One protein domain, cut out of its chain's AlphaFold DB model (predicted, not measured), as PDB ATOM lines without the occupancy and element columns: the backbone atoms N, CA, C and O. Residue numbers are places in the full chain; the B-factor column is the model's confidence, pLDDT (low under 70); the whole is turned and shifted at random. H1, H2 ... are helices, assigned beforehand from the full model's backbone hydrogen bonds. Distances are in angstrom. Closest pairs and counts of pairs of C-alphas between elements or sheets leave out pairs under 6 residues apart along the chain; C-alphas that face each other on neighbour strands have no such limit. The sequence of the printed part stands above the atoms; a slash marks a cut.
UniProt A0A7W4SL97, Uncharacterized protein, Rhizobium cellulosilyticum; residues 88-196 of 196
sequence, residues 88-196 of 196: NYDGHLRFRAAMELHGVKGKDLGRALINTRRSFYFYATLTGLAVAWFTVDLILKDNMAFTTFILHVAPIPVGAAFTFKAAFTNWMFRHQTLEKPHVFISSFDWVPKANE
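This is residues 88 to 196 of the 196 residues of an uncharacterized protein of Rhizobium cellulosilyticum (UniProt A0A7W4SL97). A long helical hairpin makes a rod: H2 runs its length, and H3 and then H4 fold back along it. H1 lies across the end where H2 begins, near H4, and short H5 sits at the side of H4. The printed part has 109 residues with five named helices, H1 to H5 in order, and no named strand; the class is all helix. It is loose, with a radius of gyration of the C-alphas of 18.1 A, and spans 58 by 27 by 23 A.

Find C-alpha 91 at (199.395, 253.533, 180.619), where H1 begins; it runs to residue 101, 15.4 A. H2, residues 106 to 140, goes 51.0 A to C-alpha 140 at (188.218, 213.306, 207.544). Next come H3, residues 146 to 153, and H4, residues 155 to 175, 30.1 A long. H5, residues 181 to 186, ends at C-alpha 186 at (196.813, 238.124, 179.497).

Look first at H2 and H4, which touch at a shallow tilt of 25 degrees, opposite ways; their closest C-alphas, of Phe 120 and Ala 166, are 5.0 A apart. H2 touches H3 with residues 130 to 134 alone, as a hairpin at 34 degrees, only just shallow; C-alphas 134 and 152 are closest, 5.8 A. H4 and H5 only just touch, with 3 pairs of C-alphas within 8 A, about perpendicular at 81 degrees; Phe 168 and Phe 184 have the closest C-alphas, 6.6 A. H3 and H4 meet only through their link. H1 and H4 are near each other, while H1 and H2 are apart. In all five helices every O i to N i+4 pair is within hydrogen-bond range.

The C-alphas of Asn 88 and Asp 142 are the two farthest apart, 58.9 A. Residues 139 to 147 stand free. The printed part has no cut, and the four links are tight. Mean pLDDT of the printed part is 75.5; look for values under 70 at, among others, residues 93 to 104.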
ATOM      1  N   ASN A  88     196.596 260.100 173.547       45.75
ATOM      2  CA  ASN A  88     197.377 258.861 173.652       45.75
ATOM      3  C   ASN A  88     197.182 258.031 174.936       45.75
ATOM      4  O   ASN A  88     197.658 258.359 176.017       45.75
ATOM      5  N   TYR A  89     196.556 256.871 174.736       53.94
ATOM      6  CA  TYR A  89     196.297 255.751 175.651       53.94
ATOM      7  C   TYR A  89     197.562 255.104 176.267       53.94
ATOM      8  O   TYR A  89     197.685 253.885 176.318       53.94
ATOM      9  N   ASP A  90     198.540 255.884 176.711       64.25
ATOM     10  CA  ASP A  90     199.782 255.343 177.245       64.25
ATOM     11  C   ASP A  90     199.670 255.161 178.767       64.25
ATOM     12  O   ASP A  90     199.745 256.119 179.549       64.25
ATOM     13  N   GLY A  91     199.470 253.912 179.206       63.00
ATOM     14  CA  GLY A  91     199.395 253.533 180.619       63.00
ATOM     15  C   GLY A  91     200.618 253.974 181.434       63.00
ATOM     16  O   GLY A  91     200.503 254.180 182.648       63.00
ATOM     17  N   HIS A  92     201.766 254.197 180.783       71.25
ATOM     18  CA  HIS A  92     202.974 254.736 181.408       71.25
ATOM     19  C   HIS A  92     202.852 256.217 181.782       71.25
ATOM     20  O   HIS A  92     203.308 256.627 182.854       71.25
ATOM     21  N   LEU A  93     202.209 257.034 180.939       65.69
ATOM     22  CA  LEU A  93     202.019 258.463 181.211       65.69
ATOM     23  C   LEU A  93     201.102 258.671 182.417       65.69
ATOM     24  O   LEU A  93     201.410 259.481 183.291       65.69
ATOM     25  N   ARG A  94     200.034 257.871 182.525       65.75
ATOM     26  CA  ARG A  94     199.130 257.886 183.687       65.75
ATOM     27  C   ARG A  94     199.852 257.479 184.965       65.75
ATOM     28  O   ARG A  94     199.675 258.114 186.001       65.75
ATOM     29  N   PHE A  95     200.692 256.447 184.891       69.62
ATOM     30  CA  PHE A  95     201.489 256.006 186.032       69.62
ATOM     31  C   PHE A  95     202.450 257.098 186.507       69.62
ATOM     32  O   PHE A  95     202.535 257.374 187.703       69.62
ATOM     33  N   ARG A  96     203.131 257.771 185.575       67.44
ATOM     34  CA  ARG A  96     204.038 258.874 185.893       67.44
ATOM     35  C   ARG A  96     203.303 260.074 186.491       67.44
ATOM     36  O   ARG A  96     203.749 260.590 187.510       67.44
ATOM     37  N   ALA A  97     202.164 260.459 185.918       64.94
ATOM     38  CA  ALA A  97     201.325 261.529 186.449       64.94
ATOM     39  C   ALA A  97     200.832 261.216 187.873       64.94
ATOM     40  O   ALA A  97     200.897 262.072 188.749       64.94
ATOM     41  N   ALA A  98     200.422 259.971 188.139       63.47
ATOM     42  CA  ALA A  98     200.027 259.534 189.476       63.47
ATOM     43  C   ALA A  98     201.204 259.556 190.471       63.47
ATOM     44  O   ALA A  98     201.048 259.992 191.611       63.47
ATOM     45  N   MET A  99     202.397 259.133 190.048       67.00
ATOM     46  CA  MET A  99     203.609 259.200 190.874       67.00
ATOM     47  C   MET A  99     203.984 260.647 191.225       67.00
ATOM     48  O   MET A  99     204.353 260.917 192.369       67.00
ATOM     49  N   GLU A 100     203.865 261.572 190.268       66.00
ATOM     50  CA  GLU A 100     204.118 263.004 190.468       66.00
ATOM     51  C   GLU A 100     203.066 263.643 191.386       66.00
ATOM     52  O   GLU A 100     203.435 264.336 192.335       66.00
ATOM     53  N   LEU A 101     201.779 263.330 191.188       63.69
ATOM     54  CA  LEU A 101     200.670 263.802 192.026       63.69
ATOM     55  C   LEU A 101     200.820 263.358 193.489       63.69
ATOM     56  O   LEU A 101     200.583 264.135 194.411       63.69
ATOM     57  N   HIS A 102     201.247 262.113 193.711       61.19
ATOM     58  CA  HIS A 102     201.434 261.552 195.049       61.19
ATOM     59  C   HIS A 102     202.847 261.768 195.621       61.19
ATOM     60  O   HIS A 102     203.151 261.275 196.709       61.19
ATOM     61  N   GLY A 103     203.725 262.492 194.914       64.62
ATOM     62  CA  GLY A 103     205.091 262.784 195.361       64.62
ATOM     63  C   GLY A 103     205.970 261.545 195.576       64.62
ATOM     64  O   GLY A 103     206.956 261.607 196.319       64.62
ATOM     65  N   VAL A 104     205.624 260.413 194.958       66.94
ATOM     66  CA  VAL A 104     206.304 259.129 195.155       66.94
ATOM     67  C   VAL A 104     207.621 259.144 194.381       66.94
ATOM     68  O   VAL A 104     207.648 259.319 193.164       66.94
ATOM     69  N   LYS A 105     208.749 258.946 195.072       73.31
ATOM     70  CA  LYS A 105     210.072 258.895 194.427       73.31
ATOM     71  C   LYS A 105     210.404 257.467 193.997       73.31
ATOM     72  O   LYS A 105     209.919 256.498 194.573       73.31
ATOM     73  N   GLY A 106     211.331 257.302 193.049       65.00
ATOM     74  CA  GLY A 106     211.756 255.970 192.577       65.00
ATOM     75  C   GLY A 106     212.257 255.024 193.686       65.00
ATOM     76  O   GLY A 106     212.081 253.812 193.598       65.00
ATOM     77  N   LYS A 107     212.805 255.564 194.786       65.12
ATOM     78  CA  LYS A 107     213.194 254.773 195.974       65.12
ATOM     79  C   LYS A 107     211.990 254.207 196.740       65.12
ATOM     80  O   LYS A 107     212.095 253.136 197.336       65.12
ATOM     81  N   ASP A 108     210.858 254.900 196.707       70.38
ATOM     82  CA  ASP A 108     209.612 254.462 197.338       70.38
ATOM     83  C   ASP A 108     208.919 253.388 196.490       70.38
ATOM     84  O   ASP A 108     208.345 252.452 197.045       70.38
ATOM     85  N   LEU A 109     209.094 253.428 195.163       71.94
ATOM     86  CA  LEU A 109     208.633 252.372 194.258       71.94
ATOM     87  C   LEU A 109     209.315 251.025 194.548       71.94
ATOM     88  O   LEU A 109     208.647 249.996 194.626       71.94
ATOM     89  N   GLY A 110     210.630 251.021 194.790       71.31
ATOM     90  CA  GLY A 110     211.357 249.804 195.177       71.31
ATOM     91  C   GLY A 110     210.848 249.203 196.494       71.31
ATOM     92  O   GLY A 110     210.671 247.990 196.612       71.31
ATOM     93  N   ARG A 111     210.523 250.053 197.478       73.31
ATOM     94  CA  ARG A 111     209.896 249.613 198.735       73.31
ATOM     95  C   ARG A 111     208.489 249.067 198.507       73.31
ATOM     96  O   ARG A 111     208.152 248.033 199.078       73.31
ATOM     97  N   ALA A 112     207.698 249.716 197.654       70.56
ATOM     98  CA  ALA A 112     206.363 249.257 197.287       70.56
ATOM     99  C   ALA A 112     206.402 247.894 196.576       70.56
ATOM    100  O   ALA A 112     205.595 247.019 196.885       70.56
ATOM    101  N   LEU A 113     207.385 247.654 195.701       76.31
ATOM    102  CA  LEU A 113     207.605 246.361 195.046       76.31
ATOM    103  C   LEU A 113     207.935 245.246 196.043       76.31
ATOM    104  O   LEU A 113     207.323 244.178 196.010       76.31
ATOM    105  N   ILE A 114     208.864 245.495 196.969       77.06
ATOM    106  CA  ILE A 114     209.227 244.515 198.002       77.06
ATOM    107  C   ILE A 114     208.032 244.234 198.918       77.06
ATOM    108  O   ILE A 114     207.769 243.080 199.259       77.06
ATOM    109  N   ASN A 115     207.298 245.276 199.308       75.75
ATOM    110  CA  ASN A 115     206.154 245.143 200.198       75.75
ATOM    111  C   ASN A 115     205.004 244.375 199.533       75.75
ATOM    112  O   ASN A 115     204.516 243.401 200.094       75.75
ATOM    113  N   THR A 116     204.635 244.728 198.300       77.19
ATOM    114  CA  THR A 116     203.591 244.014 197.543       77.19
ATOM    115  C   THR A 116     203.954 242.555 197.283       77.19
ATOM    116  O   THR A 116     203.089 241.689 197.403       77.19
ATOM    117  N   ARG A 117     205.234 242.248 197.025       83.06
ATOM    118  CA  ARG A 117     205.725 240.864 196.928       83.06
ATOM    119  C   ARG A 117     205.543 240.099 198.242       83.06
ATOM    120  O   ARG A 117     205.082 238.962 198.223       83.06
ATOM    121  N   ARG A 118     205.886 240.701 199.387       79.56
ATOM    122  CA  ARG A 118     205.679 240.084 200.711       79.56
ATOM    123  C   ARG A 118     204.195 239.865 200.999       79.56
ATOM    124  O   ARG A 118     203.829 238.768 201.411       79.56
ATOM    125  N   SER A 119     203.357 240.861 200.720       75.38
ATOM    126  CA  SER A 119     201.903 240.764 200.872       75.38
ATOM    127  C   SER A 119     201.320 239.647 200.011       75.38
ATOM    128  O   SER A 119     200.510 238.871 200.500       75.38
ATOM    129  N   PHE A 120     201.778 239.496 198.764       85.12
ATOM    130  CA  PHE A 120     201.358 238.387 197.910       85.12
ATOM    131  C   PHE A 120     201.659 237.031 198.546       85.12
ATOM    132  O   PHE A 120     200.749 236.220 198.671       85.12
ATOM    133  N   TYR A 121     202.899 236.778 198.977       84.88
ATOM    134  CA  TYR A 121     203.238 235.487 199.585       84.88
ATOM    135  C   TYR A 121     202.493 235.257 200.898       84.88
ATOM    136  O   TYR A 121     202.084 234.134 201.175       84.88
ATOM    137  N   PHE A 122     202.270 236.304 201.688       85.25
ATOM    138  CA  PHE A 122     201.469 236.214 202.903       85.25
ATOM    139  C   PHE A 122     200.023 235.791 202.606       85.25
ATOM    140  O   PHE A 122     199.541 234.814 203.173       85.25
ATOM    141  N   TYR A 123     199.340 236.457 201.672       82.62
ATOM    142  CA  TYR A 123     197.972 236.081 201.315       82.62
ATOM    143  C   TYR A 123     197.910 234.728 200.604       82.62
ATOM    144  O   TYR A 123     197.070 233.906 200.956       82.62
ATOM    145  N   ALA A 124     198.845 234.439 199.695       86.81
ATOM    146  CA  ALA A 124     198.909 233.164 198.990       86.81
ATOM    147  C   ALA A 124     199.115 231.988 199.955       86.81
ATOM    148  O   ALA A 124     198.470 230.953 199.809       86.81
ATOM    149  N   THR A 125     199.979 232.144 200.965       89.00
ATOM    150  CA  THR A 125     200.199 231.112 201.991       89.00
ATOM    151  C   THR A 125     198.983 230.943 202.891       89.00
ATOM    152  O   THR A 125     198.571 229.811 203.114       89.00
ATOM    153  N   LEU A 126     198.347 232.029 203.346       86.69
ATOM    154  CA  LEU A 126     197.100 231.942 204.114       86.69
ATOM    155  C   LEU A 126     195.977 231.263 203.323       86.69
ATOM    156  O   LEU A 126     195.286 230.401 203.859       86.69
ATOM    157  N   THR A 127     195.811 231.609 202.045       85.44
ATOM    158  CA  THR A 127     194.834 230.958 201.164       85.44
ATOM    159  C   THR A 127     195.180 229.492 200.941       85.44
ATOM    160  O   THR A 127     194.297 228.646 201.040       85.44
ATOM    161  N   GLY A 128     196.454 229.167 200.710       89.69
ATOM    162  CA  GLY A 128     196.921 227.789 200.571       89.69
ATOM    163  C   GLY A 128     196.659 226.953 201.825       89.69
ATOM    164  O   GLY A 128     196.161 225.835 201.719       89.69
ATOM    165  N   LEU A 129     196.910 227.511 203.013       91.12
ATOM    166  CA  LEU A 129     196.596 226.872 204.293       91.12
ATOM    167  C   LEU A 129     195.089 226.680 204.477       91.12
ATOM    168  O   LEU A 129     194.674 225.605 204.897       91.12
ATOM    169  N   ALA A 130     194.269 227.674 204.125       85.62
ATOM    170  CA  ALA A 130     192.813 227.559 204.191       85.62
ATOM    171  C   ALA A 130     192.280 226.455 203.258       85.62
ATOM    172  O   ALA A 130     191.437 225.660 203.664       85.62
ATOM    173  N   VAL A 131     192.811 226.357 202.034       87.94
ATOM    174  CA  VAL A 131     192.464 225.296 201.074       87.94
ATOM    175  C   VAL A 131     192.915 223.924 201.575       87.94
ATOM    176  O   VAL A 131     192.147 222.965 201.506       87.94
ATOM    177  N   ALA A 132     194.141 223.816 202.093       89.94
ATOM    178  CA  ALA A 132     194.664 222.567 202.638       89.94
ATOM    179  C   ALA A 132     193.833 222.099 203.839       89.94
ATOM    180  O   ALA A 132     193.418 220.944 203.882       89.94
ATOM    181  N   TRP A 133     193.519 223.010 204.762       87.19
ATOM    182  CA  TRP A 133     192.657 222.740 205.908       87.19
ATOM    183  C   TRP A 133     191.264 222.272 205.473       87.19
ATOM    184  O   TRP A 133     190.789 221.235 205.929       87.19
ATOM    185  N   PHE A 134     190.642 222.981 204.529       85.81
ATOM    186  CA  PHE A 134     189.342 222.604 203.981       85.81
ATOM    187  C   PHE A 134     189.368 221.225 203.303       85.81
ATOM    188  O   PHE A 134     188.436 220.439 203.452       85.81
ATOM    189  N   THR A 135     190.455 220.899 202.602       86.38
ATOM    190  CA  THR A 135     190.630 219.600 201.939       86.38
ATOM    191  C   THR A 135     190.780 218.470 202.957       86.38
ATOM    192  O   THR A 135     190.177 217.415 202.793       86.38
ATOM    193  N   VAL A 136     191.539 218.690 204.035       87.62
ATOM    194  CA  VAL A 136     191.655 217.731 205.145       87.62
ATOM    195  C   VAL A 136     190.297 217.501 205.804       87.62
ATOM    196  O   VAL A 136     189.922 216.355 206.039       87.62
ATOM    197  N   ASP A 137     189.533 218.565 206.048       85.00
ATOM    198  CA  ASP A 137     188.189 218.454 206.611       85.00
ATOM    199  C   ASP A 137     187.247 217.649 205.702       85.00
ATOM    200  O   ASP A 137     186.505 216.810 206.209       85.00
ATOM    201  N   LEU A 138     187.305 217.841 204.376       83.69
ATOM    202  CA  LEU A 138     186.515 217.055 203.416       83.69
ATOM    203  C   LEU A 138     186.860 215.560 203.425       83.69
ATOM    204  O   LEU A 138     185.988 214.742 203.157       83.69
ATOM    205  N   ILE A 139     188.114 215.202 203.710       85.81
ATOM    206  CA  ILE A 139     188.566 213.803 203.740       85.81
ATOM    207  C   ILE A 139     188.231 213.140 205.083       85.81
ATOM    208  O   ILE A 139     187.880 211.964 205.118       85.81
ATOM    209  N   LEU A 140     188.368 213.868 206.197       86.56
ATOM    210  CA  LEU A 140     188.218 213.306 207.544       86.56
ATOM    211  C   LEU A 140     186.777 213.329 208.074       86.56
ATOM    212  O   LEU A 140     186.472 212.587 209.007       86.56
ATOM    213  N   LYS A 141     185.900 214.189 207.542       81.81
ATOM    214  CA  LYS A 141     184.523 214.350 208.034       81.81
ATOM    215  C   LYS A 141     183.508 214.006 206.945       81.81
ATOM    216  O   LYS A 141     183.257 214.809 206.056       81.81
ATOM    217  N   ASP A 142     182.836 212.868 207.116       69.94
ATOM    218  CA  ASP A 142     181.760 212.399 206.225       69.94
ATOM    219  C   ASP A 142     180.501 213.290 206.246       69.94
ATOM    220  O   ASP A 142     179.724 213.296 205.298       69.94
ATOM    221  N   ASN A 143     180.282 214.059 207.319       72.06
ATOM    222  CA  ASN A 143     179.132 214.957 207.454       72.06
ATOM    223  C   ASN A 143     179.539 216.274 208.122       72.06
ATOM    224  O   ASN A 143     179.484 216.430 209.344       72.06
ATOM    225  N   MET A 144     179.943 217.250 207.309       72.25
ATOM    226  CA  MET A 144     180.118 218.621 207.777       72.25
ATOM    227  C   MET A 144     178.775 219.344 207.847       72.25
ATOM    228  O   MET A 144     178.045 219.434 206.861       72.25
ATOM    229  N   ALA A 145     178.479 219.935 209.005       80.50
ATOM    230  CA  ALA A 145     177.386 220.891 209.115       80.50
ATOM    231  C   ALA A 145     177.610 222.047 208.128       80.50
ATOM    232  O   ALA A 145     178.724 222.560 207.998       80.50
ATOM    233  N   PHE A 146     176.543 222.500 207.469       74.25
ATOM    234  CA  PHE A 146     176.609 223.570 206.469       74.25
ATOM    235  C   PHE A 146     177.288 224.848 206.997       74.25
ATOM    236  O   PHE A 146     178.075 225.476 206.296       74.25
ATOM    237  N   THR A 147     177.069 225.202 208.267       72.19
ATOM    238  CA  THR A 147     177.739 226.337 208.927       72.19
ATOM    239  C   THR A 147     179.256 226.160 209.012       72.19
ATOM    240  O   THR A 147     180.006 227.104 208.782       72.19
ATOM    241  N   THR A 148     179.713 224.940 209.292       73.00
ATOM    242  CA  THR A 148     181.135 224.586 209.341       73.00
ATOM    243  C   THR A 148     181.735 224.615 207.941       73.00
ATOM    244  O   THR A 148     182.814 225.162 207.755       73.00
ATOM    245  N   PHE A 149     181.013 224.116 206.937       74.81
ATOM    246  CA  PHE A 149     181.430 224.211 205.539       74.81
ATOM    247  C   PHE A 149     181.659 225.671 205.113       74.81
ATOM    248  O   PHE A 149     182.714 226.007 204.580       74.81
ATOM    249  N   ILE A 150     180.718 226.569 205.421       75.00
ATOM    250  CA  ILE A 150     180.829 227.990 205.067       75.00
ATOM    251  C   ILE A 150     182.039 228.647 205.728       75.00
ATOM    252  O   ILE A 150     182.759 229.384 205.062       75.00
ATOM    253  N   LEU A 151     182.275 228.393 207.016       75.69
ATOM    254  CA  LEU A 151     183.394 228.999 207.742       75.69
ATOM    255  C   LEU A 151     184.759 228.593 207.176       75.69
ATOM    256  O   LEU A 151     185.687 229.395 207.217       75.69
ATOM    257  N   HIS A 152     184.873 227.392 206.607       76.12
ATOM    258  CA  HIS A 152     186.107 226.935 205.969       76.12
ATOM    259  C   HIS A 152     186.243 227.403 204.516       76.12
ATOM    260  O   HIS A 152     187.352 227.677 204.062       76.12
ATOM    261  N   VAL A 153     185.130 227.546 203.791       76.12
ATOM    262  CA  VAL A 153     185.146 227.979 202.386       76.12
ATOM    263  C   VAL A 153     185.247 229.496 202.249       76.12
ATOM    264  O   VAL A 153     185.950 229.972 201.366       76.12
ATOM    265  N   ALA A 154     184.587 230.279 203.106       76.12
ATOM    266  CA  ALA A 154     184.515 231.739 202.993       76.12
ATOM    267  C   ALA A 154     185.879 232.473 202.998       76.12
ATOM    268  O   ALA A 154     186.019 233.445 202.251       76.12
ATOM    269  N   PRO A 155     186.904 232.042 203.760       79.19
ATOM    270  CA  PRO A 155     188.226 232.672 203.733       79.19
ATOM    271  C   PRO A 155     188.976 232.484 202.408       79.19
ATOM    272  O   PRO A 155     189.813 233.317 202.061       79.19
ATOM    273  N   ILE A 156     188.681 231.419 201.655       78.62
ATOM    274  CA  ILE A 156     189.386 231.065 200.415       78.62
ATOM    275  C   ILE A 156     189.215 232.141 199.328       78.62
ATOM    276  O   ILE A 156     190.230 232.678 198.883       78.62
ATOM    277  N   PRO A 157     187.992 232.525 198.900       77.81
ATOM    278  CA  PRO A 157     187.821 233.543 197.866       77.81
ATOM    279  C   PRO A 157     188.288 234.927 198.327       77.81
ATOM    280  O   PRO A 157     188.804 235.695 197.520       77.81
ATOM    281  N   VAL A 158     188.167 235.239 199.623       76.38
ATOM    282  CA  VAL A 158     188.671 236.498 200.192       76.38
ATOM    283  C   VAL A 158     190.195 236.554 200.092       76.38
ATOM    284  O   VAL A 158     190.750 237.519 199.567       76.38
ATOM    285  N   GLY A 159     190.886 235.503 200.533       73.44
ATOM    286  CA  GLY A 159     192.338 235.421 200.430       73.44
ATOM    287  C   GLY A 159     192.827 235.383 198.978       73.44
ATOM    288  O   GLY A 159     193.811 236.046 198.647       73.44
ATOM    289  N   ALA A 160     192.098 234.709 198.084       74.62
ATOM    290  CA  ALA A 160     192.384 234.717 196.652       74.62
ATOM    291  C   ALA A 160     192.276 236.129 196.053       74.62
ATOM    292  O   ALA A 160     193.156 236.538 195.297       74.62
ATOM    293  N   ALA A 161     191.263 236.912 196.441       74.75
ATOM    294  CA  ALA A 161     191.112 238.298 196.001       74.75
ATOM    295  C   ALA A 161     192.268 239.191 196.486       74.75
ATOM    296  O   ALA A 161     192.817 239.968 195.704       74.75
ATOM    297  N   PHE A 162     192.696 239.054 197.747       75.88
ATOM    298  CA  PHE A 162     193.859 239.791 198.261       75.88
ATOM    299  C   PHE A 162     195.170 239.368 197.595       75.88
ATOM    300  O   PHE A 162     196.008 240.217 197.290       75.88
ATOM    301  N   THR A 163     195.326 238.075 197.314       76.38
ATOM    302  CA  THR A 163     196.474 237.540 196.574       76.38
ATOM    303  C   THR A 163     196.518 238.120 195.162       76.38
ATOM    304  O   THR A 163     197.553 238.634 194.739       76.38
ATOM    305  N   PHE A 164     195.383 238.125 194.455       77.56
ATOM    306  CA  PHE A 164     195.258 238.730 193.131       77.56
ATOM    307  C   PHE A 164     195.564 240.229 193.160       77.56
ATOM    308  O   PHE A 164     196.364 240.699 192.358       77.56
ATOM    309  N   LYS A 165     194.998 240.974 194.121       78.12
ATOM    310  CA  LYS A 165     195.281 242.403 194.307       78.12
ATOM    311  C   LYS A 165     196.781 242.644 194.478       78.12
ATOM    312  O   LYS A 165     197.346 243.475 193.778       78.12
ATOM    313  N   ALA A 166     197.437 241.890 195.360       74.75
ATOM    314  CA  ALA A 166     198.872 242.028 195.594       74.75
ATOM    315  C   ALA A 166     199.708 241.711 194.339       74.75
ATOM    316  O   ALA A 166     200.663 242.432 194.046       74.75
ATOM    317  N   ALA A 167     199.330 240.678 193.576       76.31
ATOM    318  CA  ALA A 167     199.980 240.319 192.316       76.31
ATOM    319  C   ALA A 167     199.811 241.407 191.246       76.31
ATOM    320  O   ALA A 167     200.791 241.837 190.634       76.31
ATOM    321  N   PHE A 168     198.583 241.894 191.073       75.56
ATOM    322  CA  PHE A 168     198.233 242.925 190.105       75.56
ATOM    323  C   PHE A 168     198.949 244.245 190.405       75.56
ATOM    324  O   PHE A 168     199.580 244.826 189.525       75.56
ATOM    325  N   THR A 169     198.944 244.687 191.666       73.62
ATOM    326  CA  THR A 169     199.663 245.897 192.082       73.62
ATOM    327  C   THR A 169     201.173 245.756 191.886       73.62
ATOM    328  O   THR A 169     201.817 246.684 191.401       73.62
ATOM    329  N   ASN A 170     201.753 244.592 192.196       83.38
ATOM    330  CA  ASN A 170     203.169 244.353 191.929       83.38
ATOM    331  C   ASN A 170     203.480 244.387 190.422       83.38
ATOM    332  O   ASN A 170     204.484 244.967 190.020       83.38
ATOM    333  N   TRP A 171     202.624 243.806 189.581       82.56
ATOM    334  CA  TRP A 171     202.768 243.867 188.127       82.56
ATOM    335  C   TRP A 171     202.699 245.308 187.595       82.56
ATOM    336  O   TRP A 171     203.596 245.691 186.845       82.56
ATOM    337  N   MET A 172     201.742 246.125 188.055       76.88
ATOM    338  CA  MET A 172     201.647 247.549 187.687       76.88
ATOM    339  C   MET A 172     202.904 248.332 188.080       76.88
ATOM    340  O   MET A 172     203.419 249.112 187.287       76.88
ATOM    341  N   PHE A 173     203.444 248.100 189.280       78.12
ATOM    342  CA  PHE A 173     204.676 248.761 189.726       78.12
ATOM    343  C   PHE A 173     205.920 248.308 188.958       78.12
ATOM    344  O   PHE A 173     206.824 249.117 188.750       78.12
ATOM    345  N   ARG A 174     205.982 247.041 188.527       83.38
ATOM    346  CA  ARG A 174     207.090 246.518 187.711       83.38
ATOM    347  C   ARG A 174     207.079 247.099 186.306       83.38
ATOM    348  O   ARG A 174     208.125 247.506 185.815       83.38
ATOM    349  N   HIS A 175     205.901 247.147 185.692       81.25
ATOM    350  CA  HIS A 175     205.731 247.651 184.333       81.25
ATOM    351  C   HIS A 175     205.618 249.176 184.299       81.25
ATOM    352  O   HIS A 175     205.756 249.763 183.238       81.25
ATOM    353  N   GLN A 176     205.443 249.828 185.455       79.38
ATOM    354  CA  GLN A 176     205.244 251.274 185.562       79.38
ATOM    355  C   GLN A 176     204.086 251.743 184.676       79.38
ATOM    356  O   GLN A 176     204.187 252.757 183.989       79.38
ATOM    357  N   THR A 177     202.995 250.974 184.685       73.06
ATOM    358  CA  THR A 177     201.794 251.228 183.889       73.06
ATOM    359  C   THR A 177     200.542 251.136 184.745       73.06
ATOM    360  O   THR A 177     200.389 250.196 185.530       73.06
ATOM    361  N   LEU A 178     199.608 252.066 184.544       67.19
ATOM    362  CA  LEU A 178     198.244 251.966 185.062       67.19
ATOM    363  C   LEU A 178     197.339 251.367 183.985       67.19
ATOM    364  O   LEU A 178     196.723 252.085 183.200       67.19
ATOM    365  N   GLU A 179     197.288 250.038 183.962       66.44
ATOM    366  CA  GLU A 179     196.502 249.257 183.004       66.44
ATOM    367  C   GLU A 179     195.317 248.561 183.669       66.44
ATOM    368  O   GLU A 179     195.239 248.425 184.888       66.44
ATOM    369  N   LYS A 180     194.377 248.087 182.851       71.25
ATOM    370  CA  LYS A 180     193.200 247.349 183.325       71.25
ATOM    371  C   LYS A 180     193.569 245.900 183.711       71.25
ATOM    372  O   LYS A 180     194.462 245.312 183.099       71.25
ATOM    373  N   PRO A 181     192.833 245.247 184.637       61.03
ATOM    374  CA  PRO A 181     193.170 243.895 185.111       61.03
ATOM    375  C   PRO A 181     193.228 242.809 184.033       61.03
ATOM    376  O   PRO A 181     193.931 241.816 184.201       61.03
ATOM    377  N   HIS A 182     192.514 242.972 182.916       65.56
ATOM    378  CA  HIS A 182     192.561 241.999 181.824       65.56
ATOM    379  C   HIS A 182     193.941 241.937 181.151       65.56
ATOM    380  O   HIS A 182     194.344 240.854 180.739       65.56
ATOM    381  N   VAL A 183     194.678 243.055 181.102       70.38
ATOM    382  CA  VAL A 183     196.047 243.118 180.559       70.38
ATOM    383  C   VAL A 183     197.010 242.325 181.443       70.38
ATOM    384  O   VAL A 183     197.897 241.636 180.954       70.38
ATOM    385  N   PHE A 184     196.799 242.357 182.759       71.62
ATOM    386  CA  PHE A 184     197.557 241.531 183.698       71.62
ATOM    387  C   PHE A 184     197.249 240.037 183.548       71.62
ATOM    388  O   PHE A 184     198.151 239.204 183.593       71.62
ATOM    389  N   ILE A 185     195.979 239.678 183.352       72.75
ATOM    390  CA  ILE A 185     195.604 238.275 183.157       72.75
ATOM    391  C   ILE A 185     196.242 237.738 181.868       72.75
ATOM    392  O   ILE A 185     196.814 236.649 181.891       72.75
ATOM    393  N   SER A 186     196.215 238.513 180.779       75.94
ATOM    394  CA  SER A 186     196.813 238.124 179.497       75.94
ATOM    395  C   SER A 186     198.343 238.211 179.456       75.94
ATOM    396  O   SER A 186     198.943 237.597 178.578       75.94
ATOM    397  N   SER A 187     198.989 238.922 180.388       78.62
ATOM    398  CA  SER A 187     200.455 239.031 180.429       78.62
ATOM    399  C   SER A 187     201.152 237.753 180.903       78.62
ATOM    400  O   SER A 187     202.359 237.620 180.717       78.62
ATOM    401  N   PHE A 188     200.418 236.826 181.534       81.56
ATOM    402  CA  PHE A 188     200.939 235.604 182.167       81.56
ATOM    403  C   PHE A 188     202.066 235.831 183.202       81.56
ATOM    404  O   PHE A 188     202.647 234.872 183.711       81.56
ATOM    405  N   ASP A 189     202.352 237.077 183.595       84.38
ATOM    406  CA  ASP A 189     203.380 237.432 184.583       84.38
ATOM    407  C   ASP A 189     202.772 237.597 185.986       84.38
ATOM    408  O   ASP A 189     202.888 238.634 186.648       84.38
ATOM    409  N   TRP A 190     202.078 236.548 186.431       78.62
ATOM    410  CA  TRP A 190     201.252 236.571 187.641       78.62
ATOM    411  C   TRP A 190     202.051 236.504 188.945       78.62
ATOM    412  O   TRP A 190     201.542 236.864 190.004       78.62
ATOM    413  N   VAL A 191     203.301 236.042 188.886       87.12
ATOM    414  CA  VAL A 191     204.158 235.910 190.067       87.12
ATOM    415  C   VAL A 191     204.881 237.234 190.316       87.12
ATOM    416  O   VAL A 191     205.582 237.716 189.424       87.12
ATOM    417  N   PRO A 192     204.766 237.826 191.518       83.62
ATOM    418  CA  PRO A 192     205.433 239.081 191.817       83.62
ATOM    419  C   PRO A 192     206.950 238.910 191.875       83.62
ATOM    420  O   PRO A 192     207.473 237.952 192.449       83.62
ATOM    421  N   LYS A 193     207.664 239.902 191.344       85.56
ATOM    422  CA  LYS A 193     209.130 239.964 191.349       85.56
ATOM    423  C   LYS A 193     209.573 241.225 192.090       85.56
ATOM    424  O   LYS A 193     208.856 242.226 192.127       85.56
ATOM    425  N   ALA A 194     210.732 241.156 192.735       74.94
ATOM    426  CA  ALA A 194     211.453 242.358 193.138       74.94
ATOM    427  C   ALA A 194     212.470 242.620 192.028       74.94
ATOM    428  O   ALA A 194     213.106 241.664 191.591       74.94
ATOM    429  N   ASN A 195     212.567 243.856 191.540       61.81
ATOM    430  CA  ASN A 195     213.621 244.206 190.591       61.81
ATOM    431  C   ASN A 195     214.968 243.962 191.294       61.81
ATOM    432  O   ASN A 195     215.152 244.452 192.413       61.81
ATOM    433  N   GLU A 196     215.817 243.136 190.682       48.69
ATOM    434  CA  GLU A 196     217.205 242.900 191.102       48.69
ATOM    435  C   GLU A 196     218.083 244.114 190.789       48.69
ATOM    436  O   GLU A 196     217.840 244.768 189.746       48.69
TER     437      GLU A 196